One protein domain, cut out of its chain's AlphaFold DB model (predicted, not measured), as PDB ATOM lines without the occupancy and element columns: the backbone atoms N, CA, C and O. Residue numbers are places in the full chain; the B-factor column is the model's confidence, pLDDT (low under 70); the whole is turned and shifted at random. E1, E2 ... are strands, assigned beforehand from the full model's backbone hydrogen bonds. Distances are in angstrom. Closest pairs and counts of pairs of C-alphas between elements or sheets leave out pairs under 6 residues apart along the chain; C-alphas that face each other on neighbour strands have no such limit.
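This is residues 2 to 42 of the 70 residues of the protein "SET domain-containing protein" of Alternaria sp. MG1 (UniProt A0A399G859). This domain has little regular structure: one long hairpin of two strands, E1 and E2, whose turn end, residues 16 to 21, sticks out, with the loops of residues 2 to 10 and 27 to 42 gathered toward its other end. The printed part has 41 residues, with no named helix and two antiparallel strands in the order E1, E2; the class is all strand, with 12 residues in named elements. It is only just loose, close to compact, with a radius of gyration of the C-alphas of 11.2 A and spans of 33 by 24 by 14 A.

Look first at E1, residues 11 to 16, and E2, residues 21 to 26, a hairpin joined by a tight link of 4 residues. Their directions stand at 157 degrees. N 12 and O 25, 2.8 A apart, and N 23 and O 14, 2.9 A apart, are within hydrogen-bond range. Outside the hairpin, residues 3 to 4 pair with residues 37 to 38, parallel.

Find C-alpha 11 at (32.741, -19.872, -22.701); from there E1 runs 16.7 A to C-alpha 16. E2 runs 16.6 A, ending at C-alpha 26, (37.051, -21.100, -22.431).

The C-alphas farthest apart, those of Gln 18 and Gly 33, are 34.2 A apart. The printed part has no cut, and no printed residue is under 70 in pLDDT.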
ATOM      1  N   PHE A   2      26.182 -23.133 -28.756       94.38
ATOM      2  CA  PHE A   2      26.237 -22.821 -27.318       94.38
ATOM      3  C   PHE A   2      24.870 -22.381 -26.806       94.38
ATOM      4  O   PHE A   2      24.213 -21.617 -27.509       94.38
ATOM      5  N   ASN A   3      24.483 -22.828 -25.613       94.50
ATOM      6  CA  ASN A   3      23.278 -22.370 -24.922       94.50
ATOM      7  C   ASN A   3      23.566 -21.166 -24.016       94.50
ATOM      8  O   ASN A   3      24.717 -20.743 -23.857       94.50
ATOM      9  N   HIS A   4      22.497 -20.590 -23.460       93.38
ATOM     10  CA  HIS A   4      22.572 -19.446 -22.565       93.38
ATOM     11  C   HIS A   4      22.712 -19.868 -21.101       93.38
ATOM     12  O   HIS A   4      21.882 -20.624 -20.609       93.38
ATOM     13  N   SER A   5      23.694 -19.302 -20.403       91.62
ATOM     14  CA  SER A   5      23.665 -19.151 -18.946       91.62
ATOM     15  C   SER A   5      24.500 -17.927 -18.556       91.62
ATOM     16  O   SER A   5      25.576 -17.690 -19.098       91.62
ATOM     17  N   THR A   6      23.983 -17.100 -17.662       86.31
ATOM     18  CA  THR A   6      24.684 -16.039 -16.929       86.31
ATOM     19  C   THR A   6      25.407 -16.546 -15.676       86.31
ATOM     20  O   THR A   6      26.433 -15.968 -15.319       86.31
ATOM     21  N   GLN A   7      24.914 -17.610 -15.031       87.56
ATOM     22  CA  GLN A   7      25.475 -18.173 -13.797       87.56
ATOM     23  C   GLN A   7      26.579 -19.196 -14.078       87.56
ATOM     24  O   GLN A   7      27.651 -19.127 -13.479       87.56
ATOM     25  N   GLU A   8      26.351 -20.101 -15.030       91.50
ATOM     26  CA  GLU A   8      27.253 -21.209 -15.362       91.50
ATOM     27  C   GLU A   8      27.957 -21.029 -16.717       91.50
ATOM     28  O   GLU A   8      28.448 -21.993 -17.306       91.50
ATOM     29  N   GLN A   9      28.070 -19.795 -17.239       94.75
ATOM     30  CA  GLN A   9      28.881 -19.571 -18.443       94.75
ATOM     31  C   GLN A   9      30.335 -20.007 -18.229       94.75
ATOM     32  O   GLN A   9      31.038 -19.560 -17.321       94.75
ATOM     33  N   ASN A  10      30.817 -20.833 -19.145       97.31
ATOM     34  CA  ASN A  10      32.187 -21.333 -19.167       97.31
ATOM     35  C   ASN A  10      32.906 -20.977 -20.478       97.31
ATOM     36  O   ASN A  10      34.122 -21.154 -20.579       97.31
ATOM     37  N   VAL A  11      32.195 -20.383 -21.443       97.69
ATOM     38  CA  VAL A  11      32.741 -19.872 -22.701       97.69
ATOM     39  C   VAL A  11      32.431 -18.380 -22.846       97.69
ATOM     40  O   VAL A  11      31.295 -17.931 -22.728       97.69
ATOM     41  N   GLY A  12      33.462 -17.589 -23.133       96.12
ATOM     42  CA  GLY A  12      33.337 -16.202 -23.572       96.12
ATOM     43  C   GLY A  12      33.474 -16.096 -25.086       96.12
ATOM     44  O   GLY A  12      34.014 -16.993 -25.737       96.12
ATOM     45  N   TRP A  13      33.033 -14.978 -25.657       96.19
ATOM     46  CA  TRP A  13      33.165 -14.724 -27.089       96.19
ATOM     47  C   TRP A  13      33.600 -13.290 -27.380       96.19
ATOM     48  O   TRP A  13      33.338 -12.366 -26.612       96.19
ATOM     49  N   MET A  14      34.287 -13.109 -28.504       96.38
ATOM     50  CA  MET A  14      34.682 -11.802 -29.028       96.38
ATOM     51  C   MET A  14      34.431 -11.755 -30.528       96.38
ATOM     52  O   MET A  14      34.624 -12.751 -31.227       96.38
ATOM     53  N   ARG A  15      34.025 -10.586 -31.029       96.69
ATOM     54  CA  ARG A  15      33.773 -10.361 -32.453       96.69
ATOM     55  C   ARG A  15      34.866  -9.492 -33.063       96.69
ATOM     56  O   ARG A  15      35.094  -8.377 -32.608       96.69
ATOM     57  N   ASP A  16      35.465  -9.982 -34.141       96.88
ATOM     58  CA  ASP A  16      36.305  -9.200 -35.043       96.88
ATOM     59  C   ASP A  16      35.457  -8.776 -36.249       96.88
ATOM     60  O   ASP A  16      35.110  -9.585 -37.113       96.88
ATOM     61  N   THR A  17      35.078  -7.500 -36.296       96.88
ATOM     62  CA  THR A  17      34.245  -6.947 -37.371       96.88
ATOM     63  C   THR A  17      35.026  -6.649 -38.645       96.88
ATOM     64  O   THR A  17      34.416  -6.527 -39.703       96.88
ATOM     65  N   GLN A  18      36.354  -6.559 -38.605       97.69
ATOM     66  CA  GLN A  18      37.140  -6.382 -39.825       97.69
ATOM     67  C   GLN A  18      37.248  -7.704 -40.576       97.69
ATOM     68  O   GLN A  18      37.074  -7.751 -41.791       97.69
ATOM     69  N   ARG A  19      37.487  -8.790 -39.837       97.69
ATOM     70  CA  ARG A  19      37.637 -10.138 -40.398       97.69
ATOM     71  C   ARG A  19      36.327 -10.917 -40.471       97.69
ATOM     72  O   ARG A  19      36.306 -11.976 -41.084       97.69
ATOM     73  N   GLN A  20      35.254 -10.394 -39.874       97.38
ATOM     74  CA  GLN A  20      33.938 -11.041 -39.777       97.38
ATOM     75  C   GLN A  20      34.004 -12.405 -39.066       97.38
ATOM     76  O   GLN A  20      33.370 -13.371 -39.480       97.38
ATOM     77  N   ILE A  21      34.776 -12.480 -37.978       97.62
ATOM     78  CA  ILE A  21      34.994 -13.707 -37.198       97.62
ATOM     79  C   ILE A  21      34.437 -13.533 -35.784       97.62
ATOM     80  O   ILE A  21      34.523 -12.453 -35.196       97.62
ATOM     81  N   ILE A  22      33.893 -14.617 -35.225       96.81
ATOM     82  CA  ILE A  22      33.590 -14.731 -33.796       96.81
ATOM     83  C   ILE A  22      34.510 -15.794 -33.201       96.81
ATOM     84  O   ILE A  22      34.514 -16.940 -33.648       96.81
ATOM     85  N   THR A  23      35.279 -15.405 -32.189       97.50
ATOM     86  CA  THR A  23      36.181 -16.303 -31.465       97.50
ATOM     87  C   THR A  23      35.563 -16.653 -30.125       97.50
ATOM     88  O   THR A  23      35.288 -15.757 -29.328       97.50
ATOM     89  N   TYR A  24      35.398 -17.947 -29.868       97.31
ATOM     90  CA  TYR A  24      34.956 -18.486 -28.586       97.31
ATOM     91  C   TYR A  24      36.165 -18.969 -27.788       97.31
ATOM     92  O   TYR A  24      37.062 -19.607 -28.344       97.31
ATOM     93  N   ARG A  25      36.208 -18.660 -26.492       97.56
ATOM     94  CA  ARG A  25      37.313 -19.036 -25.608       97.56
ATOM     95  C   ARG A  25      36.779 -19.520 -24.271       97.56
ATOM     96  O   ARG A  25      35.930 -18.858 -23.680       97.56
ATOM     97  N   ALA A  26      37.320 -20.632 -23.782       97.81
ATOM     98  CA  ALA A  26      37.051 -21.100 -22.431       97.81
ATOM     99  C   ALA A  26      37.476 -20.034 -21.402       97.81
ATOM    100  O   ALA A  26      38.537 -19.415 -21.535       97.81
ATOM    101  N   LEU A  27      36.626 -19.788 -20.407       96.62
ATOM    102  CA  LEU A  27      36.893 -18.851 -19.308       96.62
ATOM    103  C   LEU A  27      37.653 -19.513 -18.152       96.62
ATOM    104  O   LEU A  27      38.268 -18.824 -17.342       96.62
ATOM    105  N   ARG A  28      37.612 -20.844 -18.097       97.12
ATOM    106  CA  ARG A  28      38.275 -21.720 -17.128       97.12
ATOM    107  C   ARG A  28      38.501 -23.093 -17.761       97.12
ATOM    108  O   ARG A  28      38.026 -23.332 -18.869       97.12
ATOM    109  N   ASP A  29      39.167 -23.994 -17.049       98.00
ATOM    110  CA  ASP A  29      39.213 -25.402 -17.442       98.00
ATOM    111  C   ASP A  29      37.799 -26.008 -17.430       98.00
ATOM    112  O   ASP A  29      36.991 -25.737 -16.531       98.00
ATOM    113  N   ILE A  30      37.499 -26.804 -18.459       97.44
ATOM    114  CA  ILE A  30      36.186 -27.417 -18.668       97.44
ATOM    115  C   ILE A  30      36.372 -28.941 -18.708       97.44
ATOM    116  O   ILE A  30      37.048 -29.444 -19.612       97.44
ATOM    117  N   PRO A  31      35.830 -29.686 -17.734       97.31
ATOM    118  CA  PRO A  31      35.888 -31.138 -17.720       97.31
ATOM    119  C   PRO A  31      35.073 -31.746 -18.869       97.31
ATOM    120  O   PRO A  31      34.118 -31.164 -19.383       97.31
ATOM    121  N   ALA A  32      35.446 -32.962 -19.267       97.69
ATOM    122  CA  ALA A  32      34.730 -33.688 -20.307       97.69
ATOM    123  C   ALA A  32      33.279 -33.968 -19.881       97.69
ATOM    124  O   ALA A  32      33.034 -34.467 -18.784       97.69
ATOM    125  N   GLY A  33      32.334 -33.681 -20.777       97.12
ATOM    126  CA  GLY A  33      30.903 -33.879 -20.541       97.12
ATOM    127  C   GLY A  33      30.172 -32.667 -19.961       97.12
ATOM    128  O   GLY A  33      28.946 -32.683 -19.954       97.12
ATOM    129  N   GLU A  34      30.878 -31.616 -19.532       97.19
ATOM    130  CA  GLU A  34      30.238 -30.352 -19.154       97.19
ATOM    131  C   GLU A  34      29.712 -29.621 -20.401       97.19
ATOM    132  O   GLU A  34      30.387 -29.551 -21.435       97.19
ATOM    133  N   GLU A  35      28.491 -29.091 -20.319       96.25
ATOM    134  CA  GLU A  35      27.888 -28.325 -21.407       96.25
ATOM    135  C   GLU A  35      28.584 -26.973 -21.583       96.25
ATOM    136  O   GLU A  35      28.920 -26.299 -20.614       96.25
ATOM    137  N   LEU A  36      28.782 -26.549 -22.833       97.19
ATOM    138  CA  LEU A  36      29.369 -25.249 -23.131       97.19
ATOM    139  C   LEU A  36      28.285 -24.167 -23.232       97.19
ATOM    140  O   LEU A  36      27.475 -24.172 -24.167       97.19
ATOM    141  N   CYS A  37      28.341 -23.195 -22.325       96.94
ATOM    142  CA  CYS A  37      27.373 -22.107 -22.206       96.94
ATOM    143  C   CYS A  37      28.044 -20.735 -22.345       96.94
ATOM    144  O   CYS A  37      29.160 -20.511 -21.867       96.94
ATOM    145  N   ILE A  38      27.333 -19.805 -22.987       96.12
ATOM    146  CA  ILE A  38      27.720 -18.395 -23.128       96.12
ATOM    147  C   ILE A  38      26.635 -17.488 -22.530       96.12
ATOM    148  O   ILE A  38      25.455 -17.839 -22.500       96.12
ATOM    149  N   SER A  39      26.985 -16.259 -22.159       93.25
ATOM    150  CA  SER A  39      25.966 -15.227 -21.955       93.25
ATOM    151  C   SER A  39      25.496 -14.645 -23.294       93.25
ATOM    152  O   SER A  39      26.299 -14.243 -24.142       93.25
ATOM    153  N   TYR A  40      24.175 -14.587 -23.477       92.31
ATOM    154  CA  TYR A  40      23.512 -13.909 -24.595       92.31
ATOM    155  C   TYR A  40      23.263 -12.423 -24.284       92.31
ATOM    156  O   TYR A  40      22.863 -11.667 -25.168       92.31
ATOM    157  N   GLY A  41      23.524 -11.986 -23.046       87.44
ATOM    158  CA  GLY A  41      23.193 -10.651 -22.553       87.44
ATOM    159  C   GLY A  41      21.764 -10.540 -22.013       87.44
ATOM    160  O   GLY A  41      21.022 -11.512 -21.947       87.44
ATOM    161  N   SER A  42      21.380  -9.326 -21.618       83.44
ATOM    162  CA  SER A  42      20.132  -9.043 -20.892       83.44
ATOM    163  C   SER A  42      18.871  -8.954 -21.762       83.44
ATOM    164  O   SER A  42      17.772  -8.816 -21.233       83.44
TER     165      SER A  42